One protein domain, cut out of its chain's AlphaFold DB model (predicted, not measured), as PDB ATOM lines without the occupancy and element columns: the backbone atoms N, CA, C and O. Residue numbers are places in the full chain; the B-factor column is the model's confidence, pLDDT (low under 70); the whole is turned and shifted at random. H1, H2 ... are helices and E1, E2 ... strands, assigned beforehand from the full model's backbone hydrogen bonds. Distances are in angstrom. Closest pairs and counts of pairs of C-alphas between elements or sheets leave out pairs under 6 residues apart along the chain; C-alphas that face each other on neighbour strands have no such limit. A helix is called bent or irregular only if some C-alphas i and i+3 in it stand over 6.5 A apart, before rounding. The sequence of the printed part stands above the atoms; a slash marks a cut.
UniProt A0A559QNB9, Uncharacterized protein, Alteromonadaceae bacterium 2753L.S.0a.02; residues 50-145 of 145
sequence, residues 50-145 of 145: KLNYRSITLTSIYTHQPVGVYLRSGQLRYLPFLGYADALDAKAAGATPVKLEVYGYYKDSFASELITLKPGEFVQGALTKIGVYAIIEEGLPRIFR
ATOM      1  N   LYS A  50     137.866 205.132 134.496       73.00
ATOM      2  CA  LYS A  50     137.820 205.519 133.078       73.00
ATOM      3  C   LYS A  50     136.732 206.554 132.758       73.00
ATOM      4  O   LYS A  50     136.949 207.438 131.943       73.00
ATOM      5  N   LEU A  51     135.569 206.442 133.408       63.38
ATOM      6  CA  LEU A  51     134.368 207.253 133.129       63.38
ATOM      7  C   LEU A  51     134.101 208.365 134.156       63.38
ATOM      8  O   LEU A  51     133.157 209.133 134.020       63.38
ATOM      9  N   ASN A  52     134.920 208.454 135.203       55.50
ATOM     10  CA  ASN A  52     134.828 209.492 136.222       55.50
ATOM     11  C   ASN A  52     136.259 209.912 136.551       55.50
ATOM     12  O   ASN A  52     137.022 209.081 137.023       55.50
ATOM     13  N   TYR A  53     136.631 211.178 136.353       55.75
ATOM     14  CA  TYR A  53     137.984 211.698 136.631       55.75
ATOM     15  C   TYR A  53     138.393 211.644 138.120       55.75
ATOM     16  O   TYR A  53     139.392 212.235 138.522       55.75
ATOM     17  N   ARG A  54     137.615 210.964 138.970       64.25
ATOM     18  CA  ARG A  54     137.905 210.780 140.386       64.25
ATOM     19  C   ARG A  54     138.637 209.474 140.621       64.25
ATOM     20  O   ARG A  54     138.219 208.397 140.191       64.25
ATOM     21  N   SER A  55     139.723 209.624 141.354       70.75
ATOM     22  CA  SER A  55     140.570 208.558 141.825       70.75
ATOM     23  C   SER A  55     139.940 207.896 143.061       70.75
ATOM     24  O   SER A  55     139.291 208.549 143.879       70.75
ATOM     25  N   ILE A  56     140.071 206.577 143.172       73.62
ATOM     26  CA  ILE A  56     139.587 205.779 144.294       73.62
ATOM     27  C   ILE A  56     140.795 205.444 145.159       73.62
ATOM     28  O   ILE A  56     141.647 204.648 144.768       73.62
ATOM     29  N   THR A  57     140.871 206.067 146.330       67.69
ATOM     30  CA  THR A  57     142.010 205.919 147.244       67.69
ATOM     31  C   THR A  57     141.828 204.715 148.163       67.69
ATOM     32  O   THR A  57     140.708 204.395 148.566       67.69
ATOM     33  N   LEU A  58     142.938 204.065 148.520       63.34
ATOM     34  CA  LEU A  58     143.008 203.097 149.611       63.34
ATOM     35  C   LEU A  58     142.826 203.832 150.950       63.34
ATOM     36  O   LEU A  58     143.785 204.290 151.562       63.34
ATOM     37  N   THR A  59     141.578 204.004 151.380       52.69
ATOM     38  CA  THR A  59     141.235 204.581 152.687       52.69
ATOM     39  C   THR A  59     140.712 203.496 153.621       52.69
ATOM     40  O   THR A  59     139.951 202.626 153.204       52.69
ATOM     41  N   SER A  60     141.064 203.573 154.909       45.09
ATOM     42  CA  SER A  60     140.449 202.750 155.969       45.09
ATOM     43  C   SER A  60     138.941 202.996 156.104       45.09
ATOM     44  O   SER A  60     138.207 202.176 156.648       45.09
ATOM     45  N   ILE A  61     138.476 204.132 155.586       51.28
ATOM     46  CA  ILE A  61     137.072 204.502 155.500       51.28
ATOM     47  C   ILE A  61     136.537 203.960 154.174       51.28
ATOM     48  O   ILE A  61     136.952 204.417 153.108       51.28
ATOM     49  N   TYR A  62     135.628 202.987 154.225       57.22
ATOM     50  CA  TYR A  62     134.925 202.486 153.046       57.22
ATOM     51  C   TYR A  62     134.218 203.644 152.338       57.22
ATOM     52  O   TYR A  62     133.248 204.197 152.851       57.22
ATOM     53  N   THR A  63     134.689 204.030 151.153       60.84
ATOM     54  CA  THR A  63     134.081 205.153 150.423       60.84
ATOM     55  C   THR A  63     132.777 204.755 149.728       60.84
ATOM     56  O   THR A  63     132.038 205.636 149.295       60.84
ATOM     57  N   HIS A  64     132.496 203.445 149.601       71.81
ATOM     58  CA  HIS A  64     131.358 202.868 148.865       71.81
ATOM     59  C   HIS A  64     131.189 203.429 147.443       71.81
ATOM     60  O   HIS A  64     130.129 203.291 146.828       71.81
ATOM     61  N   GLN A  65     132.236 204.050 146.896       79.81
ATOM     62  CA  GLN A  65     132.165 204.654 145.581       79.81
ATOM     63  C   GLN A  65     131.989 203.551 144.539       79.81
ATOM     64  O   GLN A  65     132.708 202.552 144.575       79.81
ATOM     65  N   PRO A  66     131.033 203.691 143.610       84.69
ATOM     66  CA  PRO A  66     130.808 202.664 142.613       84.69
ATOM     67  C   PRO A  66     132.008 202.574 141.666       84.69
ATOM     68  O   PRO A  66     132.443 203.588 141.119       84.69
ATOM     69  N   VAL A  67     132.496 201.362 141.411       87.81
ATOM     70  CA  VAL A  67     133.498 201.065 140.378       87.81
ATOM     71  C   VAL A  67     132.868 200.196 139.292       87.81
ATOM     72  O   VAL A  67     131.981 199.388 139.575       87.81
ATOM     73  N   GLY A  68     133.285 200.403 138.043       90.19
ATOM     74  CA  GLY A  68     132.846 199.574 136.925       90.19
ATOM     75  C   GLY A  68     133.477 198.186 137.018       90.19
ATOM     76  O   GLY A  68     134.664 198.053 137.313       90.19
ATOM     77  N   VAL A  69     132.676 197.154 136.799       91.56
ATOM     78  CA  VAL A  69     133.061 195.749 136.902       91.56
ATOM     79  C   VAL A  69     132.527 195.003 135.691       91.56
ATOM     80  O   VAL A  69     131.317 194.993 135.454       91.56
ATOM     81  N   TYR A  70     133.410 194.336 134.957       92.94
ATOM     82  CA  TYR A  70     133.018 193.387 133.925       92.94
ATOM     83  C   TYR A  70     132.749 192.026 134.554       92.94
ATOM     84  O   TYR A  70     133.636 191.388 135.133       92.94
ATOM     85  N   LEU A  71     131.503 191.579 134.421       89.62
ATOM     86  CA  LEU A  71     131.104 190.221 134.757       89.62
ATOM     87  C   LEU A  71     131.619 189.230 133.709       89.62
ATOM     88  O   LEU A  71     131.968 189.599 132.589       89.62
ATOM     89  N   ARG A  72     131.581 187.936 134.042       87.12
ATOM     90  CA  ARG A  72     131.930 186.852 133.109       87.12
ATOM     91  C   ARG A  72     131.095 186.872 131.820       87.12
ATOM     92  O   ARG A  72     131.577 186.425 130.790       87.12
ATOM     93  N   SER A  73     129.875 187.410 131.871       88.06
ATOM     94  CA  SER A  73     129.011 187.611 130.701       88.06
ATOM     95  C   SER A  73     129.487 188.722 129.754       88.06
ATOM     96  O   SER A  73     128.873 188.926 128.715       88.06
ATOM     97  N   GLY A  74     130.525 189.480 130.117       87.56
ATOM     98  CA  GLY A  74     130.954 190.686 129.406       87.56
ATOM     99  C   GLY A  74     130.153 191.937 129.777       87.56
ATOM    100  O   GLY A  74     130.512 193.037 129.367       87.56
ATOM    101  N   GLN A  75     129.100 191.804 130.590       92.00
ATOM    102  CA  GLN A  75     128.296 192.941 131.031       92.00
ATOM    103  C   GLN A  75     129.076 193.822 132.012       92.00
ATOM    104  O   GLN A  75     129.609 193.333 133.012       92.00
ATOM    105  N   LEU A  76     129.060 195.131 131.760       92.00
ATOM    106  CA  LEU A  76     129.557 196.143 132.682       92.00
ATOM    107  C   LEU A  76     128.498 196.475 133.743       92.00
ATOM    108  O   LEU A  76     127.351 196.786 133.416       92.00
ATOM    109  N   ARG A  77     128.880 196.444 135.023       92.12
ATOM    110  CA  ARG A  77     128.047 196.885 136.152       92.12
ATOM    111  C   ARG A  77     128.827 197.802 137.077       92.12
ATOM    112  O   ARG A  77     130.008 197.588 137.305       92.12
ATOM    113  N   TYR A  78     128.142 198.770 137.673       90.75
ATOM    114  CA  TYR A  78     128.707 199.615 138.720       90.75
ATOM    115  C   TYR A  78     128.353 199.050 140.089       90.75
ATOM    116  O   TYR A  78     127.174 198.924 140.415       90.75
ATOM    117  N   LEU A  79     129.367 198.686 140.870       90.00
ATOM    118  CA  LEU A  79     129.199 198.055 142.180       90.00
ATOM    119  C   LEU A  79     129.997 198.804 143.251       90.00
ATOM    120  O   LEU A  79     131.028 199.389 142.915       90.00
ATOM    121  N   PRO A  80     129.556 198.789 144.525       88.88
ATOM    122  CA  PRO A  80     130.281 199.446 145.607       88.88
ATOM    123  C   PRO A  80     131.718 198.936 145.703       88.88
ATOM    124  O   PRO A  80     131.942 197.729 145.821       88.88
ATOM    125  N   PHE A  81     132.684 199.850 145.657       87.75
ATOM    126  CA  PHE A  81     134.077 199.530 145.923       87.75
ATOM    127  C   PHE A  81     134.302 199.423 147.428       87.75
ATOM    128  O   PHE A  81     133.981 200.341 148.187       87.75
ATOM    129  N   LEU A  82     134.846 198.288 147.847       85.69
ATOM    130  CA  LEU A  82     135.052 197.952 149.254       85.69
ATOM    131  C   LEU A  82     136.507 198.134 149.694       85.69
ATOM    132  O   LEU A  82     136.823 197.921 150.859       85.69
ATOM    133  N   GLY A  83     137.387 198.546 148.783       85.69
ATOM    134  CA  GLY A  83     138.813 198.675 149.038       85.69
ATOM    135  C   GLY A  83     139.590 197.568 148.349       85.69
ATOM    136  O   GLY A  83     139.257 197.130 147.246       85.69
ATOM    137  N   TYR A  84     140.629 197.102 149.021       85.44
ATOM    138  CA  TYR A  84     141.559 196.142 148.465       85.44
ATOM    139  C   TYR A  84     141.684 194.901 149.346       85.44
ATOM    140  O   TYR A  84     141.461 194.977 150.553       85.44
ATOM    141  N   ALA A  85     142.026 193.769 148.740       86.94
ATOM    142  CA  ALA A  85     142.165 192.491 149.427       86.94
ATOM    143  C   ALA A  85     143.294 191.648 148.821       86.94
ATOM    144  O   ALA A  85     143.619 191.789 147.642       86.94
ATOM    145  N   ASP A  86     143.849 190.742 149.621       88.00
ATOM    146  CA  ASP A  86     144.770 189.716 149.135       88.00
ATOM    147  C   ASP A  86     144.021 188.653 148.309       88.00
ATOM    148  O   ASP A  86     142.850 188.332 148.561       88.00
ATOM    149  N   ALA A  87     144.696 188.093 147.302       84.19
ATOM    150  CA  ALA A  87     144.124 187.081 146.422       84.19
ATOM    151  C   ALA A  87     143.708 185.797 147.169       84.19
ATOM    152  O   ALA A  87     142.671 185.205 146.847       84.19
ATOM    153  N   LEU A  88     144.497 185.359 148.155       84.38
ATOM    154  CA  LEU A  88     144.231 184.163 148.956       84.38
ATOM    155  C   LEU A  88     143.032 184.378 149.874       84.38
ATOM    156  O   LEU A  88     142.150 183.518 149.928       84.38
ATOM    157  N   ASP A  89     142.955 185.540 150.520       82.94
ATOM    158  CA  ASP A  89     141.826 185.897 151.380       82.94
ATOM    159  C   ASP A  89     140.521 185.971 150.578       82.94
ATOM    160  O   ASP A  89     139.504 185.387 150.964       82.94
ATOM    161  N   ALA A  90     140.551 186.609 149.405       83.81
ATOM    162  CA  ALA A  90     139.400 186.673 148.508       83.81
ATOM    163  C   ALA A  90     138.971 185.285 148.001       83.81
ATOM    164  O   ALA A  90     137.777 185.002 147.873       83.81
ATOM    165  N   LYS A  91     139.928 184.389 147.738       81.62
ATOM    166  CA  LYS A  91     139.632 183.009 147.340       81.62
ATOM    167  C   LYS A  91     138.995 182.221 148.485       81.62
ATOM    168  O   LYS A  91     137.994 181.541 148.261       81.62
ATOM    169  N   ALA A  92     139.525 182.343 149.702       81.69
ATOM    170  CA  ALA A  92     138.952 181.727 150.898       81.69
ATOM    171  C   ALA A  92     137.522 182.229 151.183       81.69
ATOM    172  O   ALA A  92     136.698 181.489 151.716       81.69
ATOM    173  N   ALA A  93     137.197 183.454 150.754       80.81
ATOM    174  CA  ALA A  93     135.856 184.039 150.807       80.81
ATOM    175  C   ALA A  93     134.810 183.404 149.898       80.81
ATOM    176  O   ALA A  93     133.624 183.712 150.042       80.81
ATOM    177  N   GLY A  94     135.243 182.636 148.897       85.06
ATOM    178  CA  GLY A  94     134.399 182.302 147.756       85.06
ATOM    179  C   GLY A  94     134.019 183.529 146.919       85.06
ATOM    180  O   GLY A  94     132.946 183.539 146.316       85.06
ATOM    181  N   ALA A  95     134.848 184.581 146.904       90.69
ATOM    182  CA  ALA A  95     134.611 185.732 146.042       90.69
ATOM    183  C   ALA A  95     134.847 185.358 144.571       90.69
ATOM    184  O   ALA A  95     135.741 184.579 144.235       90.69
ATOM    185  N   THR A  96     134.052 185.941 143.679       93.06
ATOM    186  CA  THR A  96     134.156 185.671 142.244       93.06
ATOM    187  C   THR A  96     135.167 186.631 141.616       93.06
ATOM    188  O   THR A  96     134.991 187.843 141.742       93.06
ATOM    189  N   PRO A  97     136.201 186.152 140.906       93.12
ATOM    190  CA  PRO A  97     137.128 187.037 140.213       93.12
ATOM    191  C   PRO A  97     136.418 187.785 139.077       93.12
ATOM    192  O   PRO A  97     135.635 187.203 138.321       93.12
ATOM    193  N   VAL A  98     136.689 189.082 138.957       94.38
ATOM    194  CA  VAL A  98     136.073 189.989 137.974       94.38
ATOM    195  C   VAL A  98     137.103 190.974 137.423       94.38
ATOM    196  O   VAL A  98     138.172 191.141 138.008       94.38
ATOM    197  N   LYS A  99     136.792 191.650 136.309       94.94
ATOM    198  CA  LYS A  99     137.661 192.712 135.771       94.94
ATOM    199  C   LYS A  99     137.163 194.078 136.227       94.94
ATOM    200  O   LYS A  99     135.970 194.346 136.099       94.94
ATOM    201  N   LEU A 100     138.046 194.943 136.717       92.81
ATOM    202  CA  LEU A 100     137.688 196.324 137.042       92.81
ATOM    203  C   LEU A 100     137.860 197.233 135.821       92.81
ATOM    204  O   LEU A 100     138.871 197.173 135.124       92.81
ATOM    205  N   GLU A 101     136.878 198.097 135.576       91.00
ATOM    206  CA  GLU A 101     136.932 199.126 134.541       91.00
ATOM    207  C   GLU A 101     137.646 200.375 135.081       91.00
ATOM    208  O   GLU A 101     137.042 201.317 135.609       91.00
ATOM    209  N   VAL A 102     138.969 200.363 134.956       89.56
ATOM    210  CA  VAL A 102     139.875 201.428 135.395       89.56
ATOM    211  C   VAL A 102     140.874 201.754 134.284       89.56
ATOM    212  O   VAL A 102     141.122 200.938 133.403       89.56
ATOM    213  N   TYR A 103     141.405 202.972 134.296       87.75
ATOM    214  CA  TYR A 103     142.409 203.456 133.346       87.75
ATOM    215  C   TYR A 103     143.842 203.210 133.838       87.75
ATOM    216  O   TYR A 103     144.749 203.004 133.040       87.75
ATOM    217  N   GLY A 104     144.052 203.225 135.152       87.06
ATOM    218  CA  GLY A 104     145.380 203.146 135.746       87.06
ATOM    219  C   GLY A 104     145.322 203.149 137.262       87.06
ATOM    220  O   GLY A 104     144.238 203.123 137.852       87.06
ATOM    221  N   TYR A 105     146.489 203.196 137.889       86.94
ATOM    222  CA  TYR A 105     146.615 203.345 139.331       86.94
ATOM    223  C   TYR A 105     147.873 204.129 139.706       86.94
ATOM    224  O   TYR A 105     148.862 204.123 138.978       86.94
ATOM    225  N   TYR A 106     147.834 204.787 140.858       84.00
ATOM    226  CA  TYR A 106     148.999 205.372 141.503       84.00
ATOM    227  C   TYR A 106     149.576 204.393 142.515       84.00
ATOM    228  O   TYR A 106     148.828 203.778 143.279       84.00
ATOM    229  N   LYS A 107     150.907 204.289 142.547       76.75
ATOM    230  CA  LYS A 107     151.637 203.462 143.516       76.75
ATOM    231  C   LYS A 107     151.494 203.977 144.961       76.75
ATOM    232  O   LYS A 107     151.519 203.170 145.887       76.75
ATOM    233  N   ASP A 108     151.279 205.282 145.137       71.25
ATOM    234  CA  ASP A 108     151.022 205.963 146.416       71.25
ATOM    235  C   ASP A 108     150.126 207.226 146.226       71.25
ATOM    236  O   ASP A 108     149.955 207.708 145.102       71.25
ATOM    237  N   SER A 109     149.517 207.736 147.307       61.50
ATOM    238  CA  SER A 109     148.551 208.841 147.331       61.50
ATOM    239  C   SER A 109     149.186 210.215 147.190       61.50
ATOM    240  O   SER A 109     148.493 211.138 146.758       61.50
ATOM    241  N   PHE A 110     150.476 210.371 147.497       59.91
ATOM    242  CA  PHE A 110     151.185 211.653 147.416       59.91
ATOM    243  C   PHE A 110     151.617 212.030 145.989       59.91
ATOM    244  O   PHE A 110     152.603 212.736 145.802       59.91
ATOM    245  N   ALA A 111     150.847 211.616 144.978       55.12
ATOM    246  CA  ALA A 111     151.129 211.846 143.559       55.12
ATOM    247  C   ALA A 111     152.401 211.137 143.061       55.12
ATOM    248  O   ALA A 111     153.236 211.707 142.358       55.12
ATOM    249  N   SER A 112     152.507 209.851 143.393       66.56
ATOM    250  CA  SER A 112     153.387 208.917 142.692       66.56
ATOM    251  C   SER A 112     153.133 208.888 141.176       66.56
ATOM    252  O   SER A 112     152.108 209.356 140.681       66.56
ATOM    253  N   GLU A 113     154.051 208.265 140.436       80.94
ATOM    254  CA  GLU A 113     153.899 207.925 139.018       80.94
ATOM    255  C   GLU A 113     152.536 207.256 138.734       80.94
ATOM    256  O   GLU A 113     152.169 206.263 139.376       80.94
ATOM    257  N   LEU A 114     151.777 207.811 137.779       84.94
ATOM    258  CA  LEU A 114     150.561 207.182 137.265       84.94
ATOM    259  C   LEU A 114     150.948 206.011 136.368       84.94
ATOM    260  O   LEU A 114     151.503 206.206 135.287       84.94
ATOM    261  N   ILE A 115     150.563 204.806 136.769       88.56
ATOM    262  CA  ILE A 115     150.724 203.614 135.947       88.56
ATOM    263  C   ILE A 115     149.432 203.408 135.158       88.56
ATOM    264  O   ILE A 115     148.421 202.929 135.682       88.56
ATOM    265  N   THR A 116     149.461 203.800 133.887       90.75
ATOM    266  CA  THR A 116     148.364 203.581 132.939       90.75
ATOM    267  C   THR A 116     148.336 202.127 132.473       90.75
ATOM    268  O   THR A 116     149.362 201.573 132.076       90.75
ATOM    269  N   LEU A 117     147.150 201.517 132.468       90.06
ATOM    270  CA  LEU A 117     146.944 200.176 131.922       90.06
ATOM    271  C   LEU A 117     146.997 200.204 130.394       90.06
ATOM    272  O   LEU A 117     146.391 201.066 129.748       90.06
ATOM    273  N   LYS A 118     147.689 199.233 129.797       91.75
ATOM    274  CA  LYS A 118     147.708 199.077 128.339       91.75
ATOM    275  C   LYS A 118     146.351 198.571 127.835       91.75
ATOM    276  O   LYS A 118     145.586 197.973 128.593       91.75
ATOM    277  N   PRO A 119     146.031 198.751 126.541       88.56
ATOM    278  CA  PRO A 119     144.852 198.128 125.953       88.56
ATOM    279  C   PRO A 119     144.828 196.616 126.218       88.56
ATOM    280  O   PRO A 119     145.797 195.916 125.933       88.56
ATOM    281  N   GLY A 120     143.721 196.129 126.779       88.69
ATOM    282  CA  GLY A 120     143.555 194.727 127.167       88.69
ATOM    283  C   GLY A 120     144.049 194.380 128.574       88.69
ATOM    284  O   GLY A 120     143.765 193.282 129.033       88.69
ATOM    285  N   GLU A 121     144.724 195.289 129.282       92.94
ATOM    286  CA  GLU A 121     145.077 195.091 130.690       92.94
ATOM    287  C   GLU A 121     143.937 195.517 131.615       92.94
ATOM    288  O   GLU A 121     143.275 196.537 131.408       92.94
ATOM    289  N   PHE A 122     143.727 194.730 132.665       92.38
ATOM    290  CA  PHE A 122     142.705 194.983 133.672       92.38
ATOM    291  C   PHE A 122     143.264 194.749 135.070       92.38
ATOM    292  O   PHE A 122     144.066 193.841 135.289       92.38
ATOM    293  N   VAL A 123     142.772 195.524 136.037       93.06
ATOM    294  CA  VAL A 123     142.961 195.203 137.455       93.06
ATOM    295  C   VAL A 123     141.981 194.101 137.841       93.06
ATOM    296  O   VAL A 123     140.782 194.181 137.540       93.06
ATOM    297  N   GLN A 124     142.486 193.065 138.507       94.69
ATOM    298  CA  GLN A 124     141.660 191.986 139.032       94.69
ATOM    299  C   GLN A 124     140.865 192.476 140.235       94.69
ATOM    300  O   GLN A 124     141.415 193.003 141.198       94.69
ATOM    301  N   GLY A 125     139.555 192.270 140.179       93.25
ATOM    302  CA  GLY A 125     138.661 192.447 141.307       93.25
ATOM    303  C   GLY A 125     138.187 191.114 141.876       93.25
ATOM    304  O   GLY A 125     138.225 190.080 141.208       93.25
ATOM    305  N   ALA A 126     137.680 191.159 143.102       94.00
ATOM    306  CA  ALA A 126     136.974 190.073 143.764       94.00
ATOM    307  C   ALA A 126     135.570 190.535 144.149       94.00
ATOM    308  O   ALA A 126     135.377 191.372 145.033       94.00
ATOM    309  N   LEU A 127     134.581 189.993 143.444       93.81
ATOM    310  CA  LEU A 127     133.171 190.263 143.647       93.81
ATOM    311  C   LEU A 127     132.637 189.451 144.828       93.81
ATOM    312  O   LEU A 127     132.691 188.222 144.844       93.81
ATOM    313  N   THR A 128     132.052 190.162 145.779       90.81
ATOM    314  CA  THR A 128     131.324 189.616 146.924       90.81
ATOM    315  C   THR A 128     129.833 189.943 146.798       90.81
ATOM    316  O   THR A 128     129.395 190.594 145.850       90.81
ATOM    317  N   LYS A 129     129.030 189.531 147.784       87.75
ATOM    318  CA  LYS A 129     127.594 189.856 147.825       87.75
ATOM    319  C   LYS A 129     127.300 191.347 147.997       87.75
ATOM    320  O   LYS A 129     126.230 191.791 147.601       87.75
ATOM    321  N   ILE A 130     128.223 192.094 148.601       87.56
ATOM    322  CA  ILE A 130     128.009 193.490 149.015       87.56
ATOM    323  C   ILE A 130     128.792 194.503 148.170       87.56
ATOM    324  O   ILE A 130     128.600 195.706 148.320       87.56
ATOM    325  N   GLY A 131     129.664 194.038 147.275       89.38
ATOM    326  CA  GLY A 131     130.515 194.903 146.466       89.38
ATOM    327  C   GLY A 131     131.772 194.193 145.991       89.38
ATOM    328  O   GLY A 131     131.848 192.961 146.003       89.38
ATOM    329  N   VAL A 132     132.760 194.970 145.571       90.94
ATOM    330  CA  VAL A 132     133.979 194.467 144.942       90.94
ATOM    331  C   VAL A 132     135.227 195.013 145.628       90.94
ATOM    332  O   VAL A 132     135.303 196.200 145.944       90.94
ATOM    333  N   TYR A 133     136.206 194.138 145.833       90.44
ATOM    334  CA  TYR A 133     137.567 194.506 146.220       90.44
ATOM    335  C   TYR A 133     138.473 194.510 144.993       90.44
ATOM    336  O   TYR A 133     138.269 193.699 144.092       90.44
ATOM    337  N   ALA A 134     139.489 195.367 144.958       90.88
ATOM    338  CA  ALA A 134     140.628 195.185 144.062       90.88
ATOM    339  C   ALA A 134     141.633 194.216 144.696       90.88
ATOM    340  O   ALA A 134     141.922 194.306 145.887       90.88
ATOM    341  N   ILE A 135     142.156 193.284 143.909       91.44
ATOM    342  CA  ILE A 135     143.161 192.337 144.384       91.44
ATOM    343  C   ILE A 135     144.533 192.998 144.368       91.44
ATOM    344  O   ILE A 135     144.908 193.612 143.368       91.44
ATOM    345  N   ILE A 136     145.270 192.850 145.465       88.25
ATOM    346  CA  ILE A 136     146.663 193.277 145.597       88.25
ATOM    347  C   ILE A 136     147.551 192.036 145.691       88.25
ATOM    348  O   ILE A 136     147.206 191.084 146.385       88.25
ATOM    349  N   GLU A 137     148.701 192.079 145.026       85.31
ATOM    350  CA  GLU A 137     149.827 191.167 145.226       85.31
ATOM    351  C   GLU A 137     151.082 192.022 145.477       85.31
ATOM    352  O   GLU A 137     151.325 193.000 144.774       85.31
ATOM    353  N   GLU A 138     151.836 191.720 146.541       81.69
ATOM    354  CA  GLU A 138     153.074 192.443 146.908       81.69
ATOM    355  C   GLU A 138     152.916 193.977 147.041       81.69
ATOM    356  O   GLU A 138     153.826 194.753 146.757       81.69
ATOM    357  N   GLY A 139     151.744 194.438 147.487       77.06
ATOM    358  CA  GLY A 139     151.461 195.868 147.660       77.06
ATOM    359  C   GLY A 139     151.074 196.609 146.374       77.06
ATOM    360  O   GLY A 139     150.877 197.821 146.421       77.06
ATOM    361  N   LEU A 140     150.923 195.910 145.243       84.00
ATOM    362  CA  LEU A 140     150.460 196.481 143.977       84.00
ATOM    363  C   LEU A 140     149.166 195.815 143.491       84.00
ATOM    364  O   LEU A 140     148.954 194.629 143.743       84.00
ATOM    365  N   PRO A 141     148.287 196.535 142.769       89.44
ATOM    366  CA  PRO A 141     147.125 195.922 142.145       89.44
ATOM    367  C   PRO A 141     147.545 194.800 141.203       89.44
ATOM    368  O   PRO A 141     148.437 194.967 140.372       89.44
ATOM    369  N   ARG A 142     146.854 193.668 141.287       92.06
ATOM    370  CA  ARG A 142     147.087 192.554 140.379       92.06
ATOM    371  C   ARG A 142     146.542 192.887 138.994       92.06
ATOM    372  O   ARG A 142     145.335 193.082 138.823       92.06
ATOM    373  N   ILE A 143     147.428 192.904 138.005       92.62
ATOM    374  CA  ILE A 143     147.104 193.175 136.600       92.62
ATOM    375  C   ILE A 143     147.104 191.862 135.819       92.62
ATOM    376  O   ILE A 143     147.958 191.002 136.026       92.62
ATOM    377  N   PHE A 144     146.164 191.716 134.893       91.19
ATOM    378  CA  PHE A 144     146.124 190.600 133.952       91.19
ATOM    379  C   PHE A 144     145.684 191.074 132.563       91.19
ATOM    380  O   PHE A 144     145.183 192.192 132.412       91.19
ATOM    381  N   ARG A 145     145.895 190.216 131.563       85.00
ATOM    382  CA  ARG A 145     145.522 190.414 130.155       85.00
ATOM    383  C   ARG A 145     144.437 189.414 129.765       85.00
ATOM    384  O   ARG A 145     144.523 188.264 130.248       85.00
TER     385      ARG A 145
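Overview. This is residues 50 to 145 of the 145 residues of an uncharacterized protein of Alteromonadaceae bacterium 2753L.S.0a.02 (UniProt A0A559QNB9). This is a small closed barrel of five strands, E2, E3, E7, E6 and E4 round the ring, with the short helix H1 packed on its outside. Past the ring, the bent strand E4 makes a hairpin with E5. The printed part has 96 residues, with one named helix and seven named strands in the order E1 E2 E3 H1 E4 E5 E6 E7; the sheet is mixed and the class mostly strand. It is compact, with a radius of gyration of the C-alphas of 12.5 A and spans of 34 by 28 by 23 A.

Along the chain. Find C-alpha 66 at (130.808, 202.664, 142.613), where E2 begins and runs to 70. E3, residues 76 to 86, is 23.3 A long and bends by 83 degrees at 80. E4, residues 96 to 106, is 24.7 A long and bends by 89 degrees at 103. E6 holds 122 to 127, and E7, 132 to 137, ends at C-alpha 137 (149.827, 191.167, 145.226). E1 is 55 to 57, H1 87 to 92, E5 114 to 116.

Arrangement. Round the ring, look within hydrogen-bond range for N 69 and O 77 at 2.8 A in the antiparallel hairpin E2 and E3, and N 134 and O 83 at 2.9 A between parallel E3 and E7. Antiparallel pairs follow: N 126 and O 133 at 2.8 A in the hairpin E6 and E7, N 98 and O 125 at 2.9 A between E4 and E6, and N 101 and O 68 at 2.8 A between E4 and E2. The antiparallel hairpin E4 and E5 has N 105 and O 115 at 2.9 A. H1 is on the barrel, outside it and over E6, at a height over the sheet of 8.5 A; every O i to N i+4 pair in it is within hydrogen-bond range. E1 pairs with no named strand; E1 and E4 are near each other.

Size, cuts and confidence. The two C-alphas farthest apart, of Ser 73 and Phe 110, are 36.7 A apart. The printed part has no cut and no long link. Confidence is under 70 at residues 51 to 54, 57 to 63 and 109 to 112.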